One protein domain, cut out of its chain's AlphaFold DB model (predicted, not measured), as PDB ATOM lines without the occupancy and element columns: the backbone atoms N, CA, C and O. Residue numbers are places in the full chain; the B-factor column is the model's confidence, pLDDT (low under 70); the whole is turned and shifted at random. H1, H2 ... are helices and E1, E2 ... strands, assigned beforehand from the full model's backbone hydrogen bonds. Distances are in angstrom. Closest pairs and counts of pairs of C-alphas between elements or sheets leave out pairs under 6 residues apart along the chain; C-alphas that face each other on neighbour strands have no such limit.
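Overview. This is residues 170 to 304 of the 311 residues of the protein "Hypothetical protein" of Aplanochytrium stocchinoi (UniProt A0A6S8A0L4). A strongly twisted sheet of five strands has the helical hairpin of H3 and H4 over one face, and H2, which is off the sheet, packs on H3. H1 lies near the end of the sheet where E1 and E5 finish and E2 starts, while H6 only grazes the sheet near E3 and E4. The printed part has 135 residues, with six named helices and five named strands in the order H1 H2 E1 E2 H3 H4 E3 E4 H5 E5 H6. The sheet is mixed, in the order E2 E1 E5 E3 E4, and the class is mixed, helices and strands. The whole is compact, with a radius of gyration of the C-alphas of 14.6 A and spans of 43 by 41 by 24 A.

Arrangement. H1, residues 170 to 181, is on the sheet; its Phe 172 and Ser 293 of E5, residues 286 to 293, are their closest C-alphas, at 6.5 A. H2, residues 185 to 197, touches H3, residues 231 to 241, at a shallow tilt of 31 degrees, opposite ways; their closest C-alphas, of Arg 191 and Ala 240, are 4.3 A apart. E1, residues 209 to 216, and E2, residues 219 to 226, form an antiparallel hairpin, with N 212 and O 223 at 2.9 A. E1 is also parallel to E5, with N 215 and O 289 at 2.8 A. H3 is over E1 at a height of 8.6 A over the sheet. H4, residues 245 to 251, touches H3 in a helical hairpin; the C-alphas of Gly 239 and Leu 246 are closest, at 5.5 A. H3 and H4 on one face of the sheet make two layers, one of helices and one of strands. E3, residues 255 to 259, is antiparallel to E5, with N 258 and O 290 at 2.8 A, and to E4, residues 266 to 268, with N 268 and O 257 at 2.8 A. E2, H3 H4 and E3 are a split strand-helix-strand unit, two strands running the same way with E1 and E5 between them; its crossover is right-handed. E4, H5, residues 270 to 273, and E5 are another, with E3 between the strands, also right-handed. H6, residues 296 to 304, only grazes the sheet with residues 296 to 298. Every O i to N i+4 pair is within hydrogen-bond range in H1, H3, H4 and H6, and 7 of 9 in H2; H5 is too short for such a pair.

Along the chain. H1 begins at C-alpha 170 (213.600, 186.314, 203.129), and H2 is 19.7 A long. E1 measures 22.5 A, E2 23.2 A and E5 23.5 A. H6 ends at C-alpha 304 (229.025, 180.163, 212.676).

Size, cuts and confidence. The two C-alphas farthest apart, of Asn 185 and Asn 304, are 43.3 A apart. The printed part has no cut. The links H2 to E1 and H5 to E5 are long. No printed residue has a pLDDT under 70.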
ATOM      1  N   ILE A 170     214.848 185.550 203.280       95.06
ATOM      2  CA  ILE A 170     213.600 186.314 203.129       95.06
ATOM      3  C   ILE A 170     212.986 186.073 201.745       95.06
ATOM      4  O   ILE A 170     211.766 185.919 201.643       95.06
ATOM      5  N   ALA A 171     213.808 186.046 200.694       95.62
ATOM      6  CA  ALA A 171     213.359 185.761 199.337       95.62
ATOM      7  C   ALA A 171     212.791 184.339 199.229       95.62
ATOM      8  O   ALA A 171     211.678 184.175 198.735       95.62
ATOM      9  N   PHE A 172     213.489 183.350 199.792       96.00
ATOM     10  CA  PHE A 172     213.043 181.960 199.870       96.00
ATOM     11  C   PHE A 172     211.695 181.832 200.588       96.00
ATOM     12  O   PHE A 172     210.734 181.320 200.019       96.00
ATOM     13  N   ARG A 173     211.559 182.396 201.797       95.12
ATOM     14  CA  ARG A 173     210.288 182.386 202.550       95.12
ATOM     15  C   ARG A 173     209.141 182.997 201.760       95.12
ATOM     16  O   ARG A 173     208.012 182.512 201.818       95.12
ATOM     17  N   LYS A 174     209.416 184.084 201.037       95.25
ATOM     18  CA  LYS A 174     208.424 184.731 200.182       95.25
ATOM     19  C   LYS A 174     208.019 183.814 199.024       95.25
ATOM     20  O   LYS A 174     206.822 183.666 198.806       95.25
ATOM     21  N   ALA A 175     208.982 183.189 198.348       93.38
ATOM     22  CA  ALA A 175     208.732 182.254 197.253       93.38
ATOM     23  C   ALA A 175     207.904 181.046 197.719       93.38
ATOM     24  O   ALA A 175     206.861 180.764 197.138       93.38
ATOM     25  N   VAL A 176     208.281 180.417 198.837       93.75
ATOM     26  CA  VAL A 176     207.522 179.322 199.464       93.75
ATOM     27  C   VAL A 176     206.090 179.751 199.783       93.75
ATOM     28  O   VAL A 176     205.131 179.061 199.450       93.75
ATOM     29  N   LYS A 177     205.918 180.923 200.400       94.75
ATOM     30  CA  LYS A 177     204.593 181.444 200.758       94.75
ATOM     31  C   LYS A 177     203.721 181.740 199.540       94.75
ATOM     32  O   LYS A 177     202.503 181.624 199.636       94.75
ATOM     33  N   GLU A 178     204.316 182.189 198.440       93.31
ATOM     34  CA  GLU A 178     203.613 182.404 197.175       93.31
ATOM     35  C   GLU A 178     203.230 181.062 196.537       93.31
ATOM     36  O   GLU A 178     202.074 180.910 196.153       93.31
ATOM     37  N   SER A 179     204.127 180.072 196.567       91.06
ATOM     38  CA  SER A 179     203.884 178.699 196.099       91.06
ATOM     39  C   SER A 179     202.726 178.024 196.837       91.06
ATOM     40  O   SER A 179     201.815 177.495 196.217       91.06
ATOM     41  N   ILE A 180     202.702 178.103 198.173       91.00
ATOM     42  CA  ILE A 180     201.639 177.503 199.004       91.00
ATOM     43  C   ILE A 180     200.274 178.171 198.759       91.00
ATOM     44  O   ILE A 180     199.226 177.563 198.971       91.00
ATOM     45  N   LYS A 181     200.265 179.447 198.357       91.75
ATOM     46  CA  LYS A 181     199.031 180.202 198.100       91.75
ATOM     47  C   LYS A 181     198.453 179.972 196.712       91.75
ATOM     48  O   LYS A 181     197.317 180.396 196.488       91.75
ATOM     49  N   ASP A 182     199.208 179.375 195.797       88.94
ATOM     50  CA  ASP A 182     198.682 179.044 194.482       88.94
ATOM     51  C   ASP A 182     197.631 177.938 194.634       88.94
ATOM     52  O   ASP A 182     197.915 176.814 195.040       88.94
ATOM     53  N   ALA A 183     196.377 178.301 194.381       82.38
ATOM     54  CA  ALA A 183     195.227 177.415 194.500       82.38
ATOM     55  C   ALA A 183     194.655 177.040 193.128       82.38
ATOM     56  O   ALA A 183     193.497 176.620 193.053       82.38
ATOM     57  N   SER A 184     195.419 177.231 192.046       92.81
ATOM     58  CA  SER A 184     194.958 176.902 190.700       92.81
ATOM     59  C   SER A 184     194.502 175.439 190.603       92.81
ATOM     60  O   SER A 184     195.054 174.547 191.245       92.81
ATOM     61  N   ASN A 185     193.474 175.177 189.791       92.62
ATOM     62  CA  ASN A 185     192.958 173.816 189.592       92.62
ATOM     63  C   ASN A 185     194.051 172.860 189.085       92.62
ATOM     64  O   ASN A 185     194.050 171.676 189.407       92.62
ATOM     65  N   GLU A 186     194.994 173.390 188.306       92.31
ATOM     66  CA  GLU A 186     196.158 172.655 187.821       92.31
ATOM     67  C   GLU A 186     197.095 172.255 188.970       92.31
ATOM     68  O   GLU A 186     197.484 171.092 189.070       92.31
ATOM     69  N   GLU A 187     197.395 173.178 189.889       94.06
ATOM     70  CA  GLU A 187     198.178 172.879 191.090       94.06
ATOM     71  C   GLU A 187     197.488 171.823 191.964       94.06
ATOM     72  O   GLU A 187     198.125 170.873 192.418       94.06
ATOM     73  N   GLN A 188     196.169 171.928 192.152       94.00
ATOM     74  CA  GLN A 188     195.397 170.930 192.902       94.00
ATOM     75  C   GLN A 188     195.506 169.537 192.274       94.00
ATOM     76  O   GLN A 188     195.777 168.568 192.982       94.00
ATOM     77  N   ARG A 189     195.388 169.439 190.946       95.31
ATOM     78  CA  ARG A 189     195.522 168.171 190.220       95.31
ATOM     79  C   ARG A 189     196.912 167.551 190.381       95.31
ATOM     80  O   ARG A 189     197.027 166.341 190.561       95.31
ATOM     81  N   ARG A 190     197.979 168.356 190.354       95.88
ATOM     82  CA  ARG A 190     199.346 167.856 190.603       95.88
ATOM     83  C   ARG A 190     199.505 167.344 192.029       95.88
ATOM     84  O   ARG A 190     200.068 166.275 192.243       95.88
ATOM     85  N   ARG A 191     198.950 168.067 193.006       95.94
ATOM     86  CA  ARG A 191     198.944 167.653 194.417       95.94
ATOM     87  C   ARG A 191     198.181 166.348 194.645       95.94
ATOM     88  O   ARG A 191     198.592 165.548 195.485       95.94
ATOM     89  N   GLU A 192     197.099 166.114 193.906       96.06
ATOM     90  CA  GLU A 192     196.380 164.835 193.917       96.06
ATOM     91  C   GLU A 192     197.241 163.683 193.395       96.06
ATOM     92  O   GLU A 192     197.208 162.605 193.983       96.06
ATOM     93  N   GLY A 193     198.062 163.925 192.366       96.31
ATOM     94  CA  GLY A 193     199.040 162.950 191.875       96.31
ATOM     95  C   GLY A 193     200.032 162.525 192.957       96.31
ATOM     96  O   GLY A 193     200.259 161.341 193.153       96.31
ATOM     97  N   PHE A 194     200.544 163.467 193.750       97.12
ATOM     98  CA  PHE A 194     201.415 163.117 194.873       97.12
ATOM     99  C   PHE A 194     200.686 162.338 195.969       97.12
ATOM    100  O   PHE A 194     201.281 161.469 196.599       97.12
ATOM    101  N   ARG A 195     199.396 162.616 196.198       96.69
ATOM    102  CA  ARG A 195     198.609 161.996 197.274       96.69
ATOM    103  C   ARG A 195     198.484 160.477 197.123       96.69
ATOM    104  O   ARG A 195     198.352 159.813 198.148       96.69
ATOM    105  N   THR A 196     198.539 159.926 195.910       96.25
ATOM    106  CA  THR A 196     198.487 158.465 195.704       96.25
ATOM    107  C   THR A 196     199.739 157.755 196.208       96.25
ATOM    108  O   THR A 196     199.645 156.614 196.652       96.25
ATOM    109  N   ASP A 197     200.881 158.444 196.196       96.25
ATOM    110  CA  ASP A 197     202.182 157.895 196.593       96.25
ATOM    111  C   ASP A 197     202.515 158.180 198.062       96.25
ATOM    112  O   ASP A 197     203.536 157.731 198.591       96.25
ATOM    113  N   VAL A 198     201.657 158.941 198.743       98.06
ATOM    114  CA  VAL A 198     201.808 159.251 200.160       98.06
ATOM    115  C   VAL A 198     201.521 157.999 200.995       98.06
ATOM    116  O   VAL A 198     200.394 157.497 200.962       98.06
ATOM    117  N   PRO A 199     202.471 157.536 201.832       97.81
ATOM    118  CA  PRO A 199     202.224 156.408 202.721       97.81
ATOM    119  C   PRO A 199     201.052 156.679 203.670       97.81
ATOM    120  O   PRO A 199     200.843 157.817 204.116       97.81
ATOM    121  N   VAL A 200     200.299 155.631 204.003       97.94
ATOM    122  CA  VAL A 200     199.155 155.717 204.921       97.94
ATOM    123  C   VAL A 200     199.644 156.127 206.312       97.94
ATOM    124  O   VAL A 200     200.663 155.641 206.798       97.94
ATOM    125  N   GLU A 201     198.931 157.053 206.953       97.75
ATOM    126  CA  GLU A 201     199.296 157.506 208.296       97.75
ATOM    127  C   GLU A 201     198.984 156.412 209.328       97.75
ATOM    128  O   GLU A 201     197.855 155.913 209.347       97.75
ATOM    129  N   PRO A 202     199.949 156.014 210.177       97.94
ATOM    130  CA  PRO A 202     199.703 155.000 211.187       97.94
ATOM    131  C   PRO A 202     198.716 155.498 212.258       97.94
ATOM    132  O   PRO A 202     198.694 156.693 212.571       97.94
ATOM    133  N   PRO A 203     197.930 154.595 212.877       96.94
ATOM    134  CA  PRO A 203     197.051 154.946 213.986       96.94
ATOM    135  C   PRO A 203     197.816 155.578 215.152       96.94
ATOM    136  O   PRO A 203     198.964 155.225 215.434       96.94
ATOM    137  N   ALA A 204     197.156 156.484 215.874       94.50
ATOM    138  CA  ALA A 204     197.729 157.085 217.072       94.50
ATOM    139  C   ALA A 204     198.124 155.998 218.091       94.50
ATOM    140  O   ALA A 204     197.307 155.156 218.456       94.50
ATOM    141  N   GLY A 205     199.383 156.019 218.539       92.38
ATOM    142  CA  GLY A 205     199.917 155.052 219.503       92.38
ATOM    143  C   GLY A 205     200.352 153.706 218.913       92.38
ATOM    144  O   GLY A 205     200.746 152.825 219.675       92.38
ATOM    145  N   ALA A 206     200.320 153.527 217.587       96.19
ATOM    146  CA  ALA A 206     200.887 152.333 216.967       96.19
ATOM    147  C   ALA A 206     202.397 152.220 217.263       96.19
ATOM    148  O   ALA A 206     203.129 153.216 217.270       96.19
ATOM    149  N   ALA A 207     202.865 150.996 217.514       95.56
ATOM    150  CA  ALA A 207     204.281 150.719 217.730       95.56
ATOM    151  C   ALA A 207     205.095 150.994 216.454       95.56
ATOM    152  O   ALA A 207     204.592 150.836 215.343       95.56
ATOM    153  N   GLY A 208     206.355 151.411 216.613       95.38
ATOM    154  CA  GLY A 208     207.240 151.691 215.477       95.38
ATOM    155  C   GLY A 208     206.862 152.942 214.679       95.38
ATOM    156  O   GLY A 208     207.223 153.046 213.509       95.38
ATOM    157  N   THR A 209     206.140 153.886 215.283       97.38
ATOM    158  CA  THR A 209     205.800 155.173 214.663       97.38
ATOM    159  C   THR A 209     206.857 156.238 214.950       97.38
ATOM    160  O   THR A 209     207.534 156.196 215.977       97.38
ATOM    161  N   THR A 210     207.014 157.187 214.025       97.62
ATOM    162  CA  THR A 210     207.802 158.415 214.193       97.62
ATOM    163  C   THR A 210     206.945 159.635 213.887       97.62
ATOM    164  O   THR A 210     206.107 159.606 212.983       97.62
ATOM    165  N   SER A 211     207.151 160.714 214.639       97.94
ATOM    166  CA  SER A 211     206.515 162.002 214.371       97.94
ATOM    167  C   SER A 211     207.489 162.906 213.626       97.94
ATOM    168  O   SER A 211     208.517 163.289 214.184       97.94
ATOM    169  N   VAL A 212     207.164 163.260 212.383       98.44
ATOM    170  CA  VAL A 212     208.008 164.118 211.544       98.44
ATOM    171  C   VAL A 212     207.386 165.507 211.472       98.44
ATOM    172  O   VAL A 212     206.228 165.662 211.076       98.44
ATOM    173  N   ARG A 213     208.157 166.523 211.861       98.56
ATOM    174  CA  ARG A 213     207.816 167.938 211.703       98.56
ATOM    175  C   ARG A 213     208.718 168.550 210.643       98.56
ATOM    176  O   ARG A 213     209.935 168.422 210.719       98.56
ATOM    177  N   VAL A 214     208.119 169.224 209.670       98.44
ATOM    178  CA  VAL A 214     208.846 169.876 208.583       98.44
ATOM    179  C   VAL A 214     208.588 171.374 208.617       98.44
ATOM    180  O   VAL A 214     207.437 171.809 208.575       98.44
ATOM    181  N   TYR A 215     209.664 172.149 208.674       98.00
ATOM    182  CA  TYR A 215     209.666 173.602 208.583       98.00
ATOM    183  C   TYR A 215     209.902 174.018 207.132       98.00
ATOM    184  O   TYR A 215     210.913 173.661 206.536       98.00
ATOM    185  N   CYS A 216     208.976 174.785 206.558       96.06
ATOM    186  CA  CYS A 216     209.061 175.289 205.192       96.06
ATOM    187  C   CYS A 216     208.759 176.792 205.186       96.06
ATOM    188  O   CYS A 216     207.610 177.244 205.140       96.06
ATOM    189  N   GLY A 217     209.818 177.593 205.287       93.31
ATOM    190  CA  GLY A 217     209.711 179.042 205.413       93.31
ATOM    191  C   GLY A 217     209.049 179.478 206.726       93.31
ATOM    192  O   GLY A 217     209.635 179.324 207.791       93.31
ATOM    193  N   ASP A 218     207.854 180.075 206.646       93.00
ATOM    194  CA  ASP A 218     207.057 180.462 207.828       93.00
ATOM    195  C   ASP A 218     205.960 179.426 208.166       93.00
ATOM    196  O   ASP A 218     205.217 179.618 209.128       93.00
ATOM    197  N   ALA A 219     205.809 178.371 207.357       94.25
ATOM    198  CA  ALA A 219     204.857 177.292 207.591       94.25
ATOM    199  C   ALA A 219     205.556 176.099 208.248       94.25
ATOM    200  O   ALA A 219     206.709 175.798 207.936       94.25
ATOM    201  N   ASP A 220     204.840 175.385 209.108       96.75
ATOM    202  CA  ASP A 220     205.260 174.082 209.599       96.75
ATOM    203  C   ASP A 220     204.121 173.074 209.478       96.75
ATOM    204  O   ASP A 220     202.947 173.387 209.685       96.75
ATOM    205  N   VAL A 221     204.477 171.854 209.095       97.62
ATOM    206  CA  VAL A 221     203.547 170.731 208.989       97.62
ATOM    207  C   VAL A 221     204.085 169.565 209.789       97.62
ATOM    208  O   VAL A 221     205.294 169.362 209.891       97.62
ATOM    209  N   ARG A 222     203.178 168.788 210.371       98.19
ATOM    210  CA  ARG A 222     203.520 167.630 211.189       98.19
ATOM    211  C   ARG A 222     202.649 166.454 210.800       98.19
ATOM    212  O   ARG A 222     201.449 166.631 210.594       98.19
ATOM    213  N   ARG A 223     203.250 165.270 210.726       98.06
ATOM    214  CA  ARG A 223     202.544 164.019 210.446       98.06
ATOM    215  C   ARG A 223     203.278 162.828 211.045       98.06
ATOM    216  O   ARG A 223     204.498 162.874 211.217       98.06
ATOM    217  N   ASN A 224     202.538 161.773 211.374       98.38
ATOM    218  CA  ASN A 224     203.140 160.523 211.817       98.38
ATOM    219  C   ASN A 224     203.434 159.604 210.624       98.38
ATOM    220  O   ASN A 224     202.674 159.540 209.659       98.38
ATOM    221  N   PHE A 225     204.535 158.866 210.708       98.44
ATOM    222  CA  PHE A 225     204.957 157.867 209.727       98.44
ATOM    223  C   PHE A 225     205.328 156.572 210.451       98.44
ATOM    224  O   PHE A 225     205.644 156.594 211.642       98.44
ATOM    225  N   GLN A 226     205.283 155.435 209.758       98.25
ATOM    226  CA  GLN A 226     205.948 154.232 210.254       98.25
ATOM    227  C   GLN A 226     207.469 154.404 210.109       98.25
ATOM    228  O   GLN A 226     207.943 155.131 209.237       98.25
ATOM    229  N   SER A 227     208.237 153.795 211.008       96.81
ATOM    230  CA  SER A 227     209.705 153.921 211.066       96.81
ATOM    231  C   SER A 227     210.432 153.343 209.843       96.81
ATOM    232  O   SER A 227     211.532 153.790 209.513       96.81
ATOM    233  N   ASP A 228     209.802 152.393 209.155       97.81
ATOM    234  CA  ASP A 228     210.249 151.754 207.917       97.81
ATOM    235  C   ASP A 228     209.818 152.506 206.646       97.81
ATOM    236  O   ASP A 228     210.318 152.204 205.562       97.81
ATOM    237  N   HIS A 229     208.957 153.527 206.752       98.44
ATOM    238  CA  HIS A 229     208.702 154.438 205.636       98.44
ATOM    239  C   HIS A 229     209.985 155.176 205.235       98.44
ATOM    240  O   HIS A 229     210.893 155.372 206.042       98.44
ATOM    241  N   THR A 230     210.054 155.613 203.978       98.50
ATOM    242  CA  THR A 230     211.239 156.265 203.405       98.50
ATOM    243  C   THR A 230     211.129 157.788 203.377       98.50
ATOM    244  O   THR A 230     210.031 158.354 203.445       98.50
ATOM    245  N   LEU A 231     212.271 158.469 203.222       98.44
ATOM    246  CA  LEU A 231     212.314 159.925 203.041       98.44
ATOM    247  C   LEU A 231     211.511 160.377 201.808       98.44
ATOM    248  O   LEU A 231     210.834 161.405 201.859       98.44
ATOM    249  N   LYS A 232     211.494 159.579 200.736       98.44
ATOM    250  CA  LYS A 232     210.659 159.804 199.548       98.44
ATOM    251  C   LYS A 232     209.185 159.955 199.923       98.44
ATOM    252  O   LYS A 232     208.534 160.878 199.447       98.44
ATOM    253  N   GLY A 233     208.668 159.113 200.820       98.38
ATOM    254  CA  GLY A 233     207.285 159.210 201.296       98.38
ATOM    255  C   GLY A 233     206.984 160.528 202.022       98.38
ATOM    256  O   GLY A 233     205.889 161.078 201.881       98.38
ATOM    257  N   VAL A 234     207.964 161.074 202.749       98.38
ATOM    258  CA  VAL A 234     207.861 162.403 203.376       98.38
ATOM    259  C   VAL A 234     207.839 163.502 202.312       98.38
ATOM    260  O   VAL A 234     206.992 164.390 202.384       98.38
ATOM    261  N   ILE A 235     208.697 163.420 201.289       98.38
ATOM    262  CA  ILE A 235     208.738 164.386 200.178       98.38
ATOM    263  C   ILE A 235     207.414 164.393 199.401       98.38
ATOM    264  O   ILE A 235     206.841 165.462 199.183       98.38
ATOM    265  N   MET A 236     206.865 163.221 199.062       98.38
ATOM    266  CA  MET A 236     205.557 163.121 198.397       98.38
ATOM    267  C   MET A 236     204.439 163.724 199.259       98.38
ATOM    268  O   MET A 236     203.570 164.439 198.759       98.38
ATOM    269  N   TRP A 237     204.482 163.512 200.580       98.38
ATOM    270  CA  TRP A 237     203.525 164.119 201.508       98.38
ATOM    271  C   TRP A 237     203.607 165.650 201.527       98.38
ATOM    272  O   TRP A 237     202.563 166.312 201.543       98.38
ATOM    273  N   LEU A 238     204.814 166.215 201.483       97.75
ATOM    274  CA  LEU A 238     205.024 167.660 201.376       97.75
ATOM    275  C   LEU A 238     204.479 168.205 200.051       97.75
ATOM    276  O   LEU A 238     203.776 169.217 200.065       97.75
ATOM    277  N   GLY A 239     204.712 167.491 198.947       97.38
ATOM    278  CA  GLY A 239     204.131 167.783 197.635       97.38
ATOM    279  C   GLY A 239     202.604 167.847 197.668       97.38
ATOM    280  O   GLY A 239     201.995 168.834 197.260       97.38
ATOM    281  N   ALA A 240     201.970 166.827 198.246       97.44
ATOM    282  CA  ALA A 240     200.516 166.745 198.351       97.44
ATOM    283  C   ALA A 240     199.914 167.800 199.305       97.44
ATOM    284  O   ALA A 240     198.802 168.292 199.085       97.44
ATOM    285  N   THR A 241     200.623 168.152 200.383       96.62
ATOM    286  CA  THR A 241     200.087 168.962 201.493       96.62
ATOM    287  C   THR A 241     200.367 170.454 201.353       96.62
ATOM    288  O   THR A 241     199.487 171.262 201.655       96.62
ATOM    289  N   LEU A 242     201.562 170.826 200.897       95.88
ATOM    290  CA  LEU A 242     202.003 172.218 200.827       95.88
ATOM    291  C   LEU A 242     201.973 172.754 199.395       95.88
ATOM    292  O   LEU A 242     201.244 173.706 199.135       95.88
ATOM    293  N   SER A 243     202.750 172.164 198.485       96.31
ATOM    294  CA  SER A 243     202.830 172.597 197.084       96.31
ATOM    295  C   SER A 243     203.498 171.532 196.220       96.31
ATOM    296  O   SER A 243     204.495 170.947 196.632       96.31
ATOM    297  N   SER A 244     202.991 171.333 195.006       96.62
ATOM    298  CA  SER A 244     203.484 170.372 194.016       96.62
ATOM    299  C   SER A 244     204.912 170.664 193.534       96.62
ATOM    300  O   SER A 244     205.604 169.756 193.091       96.62
ATOM    301  N   ILE A 245     205.371 171.911 193.691       96.38
ATOM    302  CA  ILE A 245     206.712 172.383 193.313       96.38
ATOM    303  C   ILE A 245     207.795 171.859 194.275       96.38
ATOM    304  O   ILE A 245     208.963 171.769 193.910       96.38
ATOM    305  N   LEU A 246     207.430 171.503 195.515       96.56
ATOM    306  CA  LEU A 246     208.388 171.090 196.548       96.56
ATOM    307  C   LEU A 246     209.225 169.862 196.146       96.56
ATOM    308  O   LEU A 246     210.448 169.966 196.205       96.56
ATOM    309  N   PRO A 247     208.623 168.720 195.745       97.50
ATOM    310  CA  PRO A 247     209.386 167.563 195.280       97.50
ATOM    311  C   PRO A 247     210.318 167.891 194.112       97.50
ATOM    312  O   PRO A 247     211.487 167.532 194.164       97.50
ATOM    313  N   GLU A 248     209.831 168.639 193.118       96.56
ATOM    314  CA  GLU A 248     210.612 169.037 191.942       96.56
ATOM    315  C   GLU A 248     211.845 169.859 192.344       96.56
ATOM    316  O   GLU A 248     212.961 169.513 191.977       96.56
ATOM    317  N   LYS A 249     211.677 170.879 193.195       97.56
ATOM    318  CA  LYS A 249     212.791 171.728 193.649       97.56
ATOM    319  C   LYS A 249     213.819 170.992 194.506       97.56
ATOM    320  O   LYS A 249     214.990 171.372 194.504       97.56
ATOM    321  N   LEU A 250     213.387 169.976 195.251       97.44
ATOM    322  CA  LEU A 250     214.274 169.110 196.030       97.44
ATOM    323  C   LEU A 250     215.038 168.131 195.133       97.44
ATOM    324  O   LEU A 250     216.228 167.917 195.353       97.44
ATOM    325  N   ASP A 251     214.381 167.568 194.117       96.69
ATOM    326  CA  ASP A 251     215.003 166.659 193.150       96.69
ATOM    327  C   ASP A 251     215.992 167.395 192.227       96.69
ATOM    328  O   ASP A 251     217.051 166.860 191.906       96.69
ATOM    329  N   GLU A 252     215.690 168.640 191.849       97.38
ATOM    330  CA  GLU A 252     216.594 169.527 191.097       97.38
ATOM    331  C   GLU A 252     217.789 170.019 191.933       97.38
ATOM    332  O   GLU A 252     218.733 170.593 191.386       97.38
ATOM    333  N   GLY A 253     217.754 169.837 193.257       96.69
ATOM    334  CA  GLY A 253     218.771 170.354 194.171       96.69
ATOM    335  C   GLY A 253     218.769 171.880 194.302       96.69
ATOM    336  O   GLY A 253     219.739 172.449 194.798       96.69
ATOM    337  N   GLU A 254     217.704 172.565 193.871       97.00
ATOM    338  CA  GLU A 254     217.537 174.000 194.121       97.00
ATOM    339  C   GLU A 254     217.217 174.268 195.593       97.00
ATOM    340  O   GLU A 254     217.620 175.294 196.150       97.00
ATOM    341  N   TRP A 255     216.465 173.357 196.218       97.69
ATOM    342  CA  TRP A 255     216.149 173.363 197.643       97.69
ATOM    343  C   TRP A 255     216.806 172.159 198.316       97.69
ATOM    344  O   TRP A 255     217.008 171.113 197.707       97.69
ATOM    345  N   GLU A 256     217.115 172.302 199.597       97.88
ATOM    346  CA  GLU A 256     217.778 171.271 200.388       97.88
ATOM    347  C   GLU A 256     216.983 170.942 201.656       97.88
ATOM    348  O   GLU A 256     216.266 171.788 202.200       97.88
ATOM    349  N   LEU A 257     217.120 169.698 202.124       98.19
ATOM    350  CA  LEU A 257     216.579 169.238 203.399       98.19
ATOM    351  C   LEU A 257     217.693 169.205 204.443       98.19
ATOM    352  O   LEU A 257     218.730 168.575 204.241       98.19
ATOM    353  N   VAL A 258     217.457 169.839 205.585       98.25
ATOM    354  CA  VAL A 258     218.370 169.828 206.729       98.25
ATOM    355  C   VAL A 258     217.686 169.146 207.902       98.25
ATOM    356  O   VAL A 258     216.648 169.602 208.377       98.25
ATOM    357  N   ASP A 259     218.275 168.061 208.389       98.19
ATOM    358  CA  ASP A 259     217.882 167.421 209.636       98.19
ATOM    359  C   ASP A 259     218.322 168.282 210.826       98.19
ATOM    360  O   ASP A 259     219.510 168.553 211.024       98.19
ATOM    361  N   ARG A 260     217.341 168.728 211.608       97.44
ATOM    362  CA  ARG A 260     217.492 169.549 212.814       97.44
ATOM    363  C   ARG A 260     217.204 168.780 214.095       97.44
ATOM    364  O   ARG A 260     217.214 169.381 215.166       97.44
ATOM    365  N   SER A 261     216.976 167.474 213.999       96.56
ATOM    366  CA  SER A 261     216.672 166.620 215.151       96.56
ATOM    367  C   SER A 261     217.821 166.599 216.165       96.56
ATOM    368  O   SER A 261     217.590 166.433 217.362       96.56
ATOM    369  N   TYR A 262     219.057 166.816 215.698       92.81
ATOM    370  CA  TYR A 262     220.264 166.850 216.519       92.81
ATOM    371  C   TYR A 262     221.151 168.052 216.177       92.81
ATOM    372  O   TYR A 262     221.112 168.586 215.069       92.81
ATOM    373  N   TYR A 263     221.978 168.469 217.143       90.75
ATOM    374  CA  TYR A 263     223.037 169.453 216.920       90.75
ATOM    375  C   TYR A 263     224.392 168.748 216.721       90.75
ATOM    376  O   TYR A 263     224.733 167.881 217.530       90.75
ATOM    377  N   PRO A 264     225.199 169.141 215.716       93.19
ATOM    378  CA  PRO A 264     224.897 170.142 214.691       93.19
ATOM    379  C   PRO A 264     223.875 169.626 213.658       93.19
ATOM    380  O   PRO A 264     223.863 168.422 213.391       93.19
ATOM    381  N   PRO A 265     223.064 170.512 213.042       96.38
ATOM    382  CA  PRO A 265     222.147 170.107 211.981       96.38
ATOM    383  C   PRO A 265     222.899 169.455 210.817       96.38
ATOM    384  O   PRO A 265     224.045 169.818 210.528       96.38
ATOM    385  N   LYS A 266     222.255 168.495 210.152       96.81
ATOM    386  CA  LYS A 266     222.862 167.671 209.104       96.81
ATOM    387  C   LYS A 266     222.125 167.837 207.781       96.81
ATOM    388  O   LYS A 266     220.925 167.610 207.699       96.81
ATOM    389  N   LEU A 267     222.861 168.160 206.723       97.62
ATOM    390  CA  LEU A 267     222.326 168.160 205.363       97.62
ATOM    391  C   LEU A 267     221.944 166.736 204.927       97.62
ATOM    392  O   LEU A 267     222.757 165.810 205.022       97.62
ATOM    393  N   LEU A 268     220.722 166.565 204.428       97.75
ATOM    394  CA  LEU A 268     220.247 165.326 203.823       97.75
ATOM    395  C   LEU A 268     220.408 165.429 202.304       97.75
ATOM    396  O   LEU A 268     219.687 166.177 201.646       97.75
ATOM    397  N   ASN A 269     221.345 164.668 201.735       97.19
ATOM    398  CA  ASN A 269     221.489 164.574 200.283       97.19
ATOM    399  C   ASN A 269     220.329 163.746 199.704       97.19
ATOM    400  O   ASN A 269     220.377 162.514 199.715       97.19
ATOM    401  N   VAL A 270     219.289 164.436 199.224       97.56
ATOM    402  CA  VAL A 270     218.034 163.838 198.740       97.56
ATOM    403  C   VAL A 270     218.289 162.742 197.705       97.56
ATOM    404  O   VAL A 270     217.696 161.672 197.806       97.56
ATOM    405  N   GLU A 271     219.220 162.949 196.774       97.00
ATOM    406  CA  GLU A 271     219.537 161.975 195.725       97.00
ATOM    407  C   GLU A 271     220.008 160.630 196.301       97.00
ATOM    408  O   GLU A 271     219.595 159.570 195.833       97.00
ATOM    409  N   GLN A 272     220.825 160.678 197.356       97.56
ATOM    410  CA  GLN A 272     221.424 159.498 197.979       97.56
ATOM    411  C   GLN A 272     220.502 158.828 198.999       97.56
ATOM    412  O   GLN A 272     220.558 157.613 199.178       97.56
ATOM    413  N   VAL A 273     219.685 159.616 199.705       97.75
ATOM    414  CA  VAL A 273     218.948 159.136 200.884       97.75
ATOM    415  C   VAL A 273     217.435 159.055 200.710       97.75
ATOM    416  O   VAL A 273     216.760 158.593 201.628       97.75
ATOM    417  N   LYS A 274     216.866 159.445 199.560       97.75
ATOM    418  CA  LYS A 274     215.403 159.413 199.349       97.75
ATOM    419  C   LYS A 274     214.775 158.040 199.597       97.75
ATOM    420  O   LYS A 274     213.691 157.966 200.169       97.75
ATOM    421  N   ASP A 275     215.463 156.961 199.236       98.25
ATOM    422  CA  ASP A 275     214.959 155.593 199.409       98.25
ATOM    423  C   ASP A 275     215.363 154.971 200.760       98.25
ATOM    424  O   ASP A 275     214.973 153.849 201.073       98.25
ATOM    425  N   SER A 276     216.111 155.702 201.596       98.31
ATOM    426  CA  SER A 276     216.441 155.269 202.957       98.31
ATOM    427  C   SER A 276     215.239 155.421 203.887       98.31
ATOM    428  O   SER A 276     214.461 156.374 203.779       98.31
ATOM    429  N   THR A 277     215.098 154.483 204.825       98.44
ATOM    430  CA  THR A 277     214.036 154.524 205.835       98.44
ATOM    431  C   THR A 277     214.273 155.642 206.849       98.44
ATOM    432  O   THR A 277     215.415 156.025 207.118       98.44
ATOM    433  N   LEU A 278     213.204 156.155 207.458       98.06
ATOM    434  CA  LEU A 278     213.299 157.187 208.496       98.06
ATOM    435  C   LEU A 278     214.123 156.707 209.697       98.06
ATOM    436  O   LEU A 278     214.885 157.486 210.265       98.06
ATOM    437  N   MET A 279     214.035 155.416 210.032       97.44
ATOM    438  CA  MET A 279     214.901 154.794 211.032       97.44
ATOM    439  C   MET A 279     216.384 154.836 210.629       97.44
ATOM    440  O   MET A 279     217.213 155.233 211.442       97.44
ATOM    441  N   ALA A 280     216.730 154.482 209.385       97.81
ATOM    442  CA  ALA A 280     218.118 154.500 208.908       97.81
ATOM    443  C   ALA A 280     218.723 155.915 208.877       97.81
ATOM    444  O   ALA A 280     219.936 156.083 209.009       97.81
ATOM    445  N   LEU A 281     217.876 156.936 208.731       97.75
ATOM    446  CA  LEU A 281     218.273 158.342 208.773       97.75
ATOM    447  C   LEU A 281     218.329 158.929 210.189       97.75
ATOM    448  O   LEU A 281     218.661 160.102 210.326       97.75
ATOM    449  N   ASN A 282     218.047 158.139 211.231       97.12
ATOM    450  CA  ASN A 282     217.906 158.592 212.620       97.12
ATOM    451  C   ASN A 282     216.796 159.646 212.822       97.12
ATOM    452  O   ASN A 282     216.843 160.434 213.759       97.12
ATOM    453  N   ILE A 283     215.756 159.627 211.983       97.31
ATOM    454  CA  ILE A 283     214.551 160.475 212.079       97.31
ATOM    455  C   ILE A 283     213.468 159.708 212.874       97.31
ATOM    456  O   ILE A 283     212.281 159.672 212.539       97.31
ATOM    457  N   TRP A 284     213.892 159.004 213.925       94.62
ATOM    458  CA  TRP A 284     213.066 158.206 214.833       94.62
ATOM    459  C   TRP A 284     213.668 158.308 216.244       94.62
ATOM    460  O   TRP A 284     214.890 158.219 216.371       94.62
ATOM    461  N   PRO A 285     212.866 158.492 217.313       95.50
ATOM    462  CA  PRO A 285     211.396 158.402 217.392       95.50
ATOM    463  C   PRO A 285     210.639 159.671 216.963       95.50
ATOM    464  O   PRO A 285     209.413 159.672 216.851       95.50
ATOM    465  N   SER A 286     211.356 160.760 216.725       97.19
ATOM    466  CA  SER A 286     210.812 162.008 216.201       97.19
ATOM    467  C   SER A 286     211.867 162.688 215.355       97.19
ATOM    468  O   SER A 286     213.047 162.590 215.683       97.19
ATOM    469  N   GLY A 287     211.444 163.407 214.322       97.81
ATOM    470  CA  GLY A 287     212.362 164.150 213.477       97.81
ATOM    471  C   GLY A 287     211.888 165.551 213.154       97.81
ATOM    472  O   GLY A 287     210.698 165.782 212.927       97.81
ATOM    473  N   GLU A 288     212.839 166.471 213.103       98.50
ATOM    474  CA  GLU A 288     212.638 167.847 212.674       98.50
ATOM    475  C   GLU A 288     213.456 168.100 211.411       98.50
ATOM    476  O   GLU A 288     214.675 167.980 211.424       98.50
ATOM    477  N   ILE A 289     212.790 168.449 210.313       98.38
ATOM    478  CA  ILE A 289     213.434 168.717 209.023       98.38
ATOM    479  C   ILE A 289     213.148 170.168 208.636       98.38
ATOM    480  O   ILE A 289     212.008 170.617 208.708       98.38
ATOM    481  N   GLU A 290     214.159 170.915 208.214       98.12
ATOM    482  CA  GLU A 290     213.999 172.247 207.626       98.12
ATOM    483  C   GLU A 290     214.255 172.193 206.121       98.12
ATOM    484  O   GLU A 290     215.229 171.599 205.667       98.12
ATOM    485  N   ILE A 291     213.362 172.819 205.356       98.12
ATOM    486  CA  ILE A 291     213.532 173.057 203.926       98.12
ATOM    487  C   ILE A 291     214.079 174.465 203.746       98.12
ATOM    488  O   ILE A 291     213.487 175.435 204.234       98.12
ATOM    489  N   GLN A 292     215.167 174.584 202.996       97.50
ATOM    490  CA  GLN A 292     215.775 175.871 202.680       97.50
ATOM    491  C   GLN A 292     216.345 175.904 201.261       97.50
ATOM    492  O   GLN A 292     216.370 174.894 200.564       97.50
ATOM    493  N   SER A 293     216.772 177.086 200.817       96.88
ATOM    494  CA  SER A 293     217.456 177.243 199.530       96.88
ATOM    495  C   SER A 293     218.808 176.533 199.566       96.88
ATOM    496  O   SER A 293     219.508 176.622 200.577       96.88
ATOM    497  N   ALA A 294     219.205 175.905 198.464       96.94
ATOM    498  CA  ALA A 294     220.482 175.208 198.359       96.94
ATOM    499  C   ALA A 294     221.676 176.094 198.745       96.94
ATOM    500  O   ALA A 294     221.719 177.289 198.430       96.94
ATOM    501  N   GLY A 295     222.636 175.500 199.459       95.56
ATOM    502  CA  GLY A 295     223.857 176.165 199.915       95.56
ATOM    503  C   GLY A 295     223.662 177.098 201.114       95.56
ATOM    504  O   GLY A 295     224.636 177.656 201.618       95.56
ATOM    505  N   THR A 296     222.433 177.263 201.617       95.25
ATOM    506  CA  THR A 296     222.179 178.063 202.827       95.25
ATOM    507  C   THR A 296     222.851 177.414 204.035       95.25
ATOM    508  O   THR A 296     223.472 178.117 204.831       95.25
ATOM    509  N   HIS A 297     222.776 176.084 204.159       95.19
ATOM    510  CA  HIS A 297     223.319 175.356 205.309       95.19
ATOM    511  C   HIS A 297     224.834 175.516 205.428       95.19
ATOM    512  O   HIS A 297     225.363 175.754 206.510       95.19
ATOM    513  N   GLU A 298     225.537 175.378 204.306       94.62
ATOM    514  CA  GLU A 298     226.995 175.454 204.262       94.62
ATOM    515  C   GLU A 298     227.476 176.858 204.635       94.62
ATOM    516  O   GLU A 298     228.254 176.999 205.580       94.62
ATOM    517  N   LYS A 299     226.890 177.895 204.017       94.62
ATOM    518  CA  LYS A 299     227.153 179.301 204.367       94.62
ATOM    519  C   LYS A 299     226.913 179.572 205.856       94.62
ATOM    520  O   LYS A 299     227.698 180.259 206.504       94.62
ATOM    521  N   GLU A 300     225.839 179.035 206.438       92.94
ATOM    522  CA  GLU A 300     225.582 179.175 207.877       92.94
ATOM    523  C   GLU A 300     226.659 178.518 208.739       92.94
ATOM    524  O   GLU A 300     227.068 179.098 209.747       92.94
ATOM    525  N   ARG A 301     227.109 177.314 208.375       92.38
ATOM    526  CA  ARG A 301     228.159 176.608 209.118       92.38
ATOM    527  C   ARG A 301     229.479 177.357 209.061       92.38
ATOM    528  O   ARG A 301     230.123 177.489 210.098       92.38
ATOM    529  N   GLU A 302     229.855 177.877 207.897       92.38
ATOM    530  CA  GLU A 302     231.062 178.692 207.731       92.38
ATOM    531  C   GLU A 302     230.999 179.952 208.601       92.38
ATOM    532  O   GLU A 302     231.901 180.211 209.403       92.38
ATOM    533  N   LEU A 303     229.883 180.683 208.535       88.69
ATOM    534  CA  LEU A 303     229.687 181.908 209.311       88.69
ATOM    535  C   LEU A 303     229.644 181.649 210.823       88.69
ATOM    536  O   LEU A 303     230.180 182.440 211.603       88.69
ATOM    537  N   ASN A 304     229.045 180.540 211.262       86.12
ATOM    538  CA  ASN A 304     229.025 180.163 212.676       86.12
ATOM    539  C   ASN A 304     230.400 179.681 213.164       86.12
ATOM    540  O   ASN A 304     230.809 180.045 214.265       86.12
TER     541      ASN A 304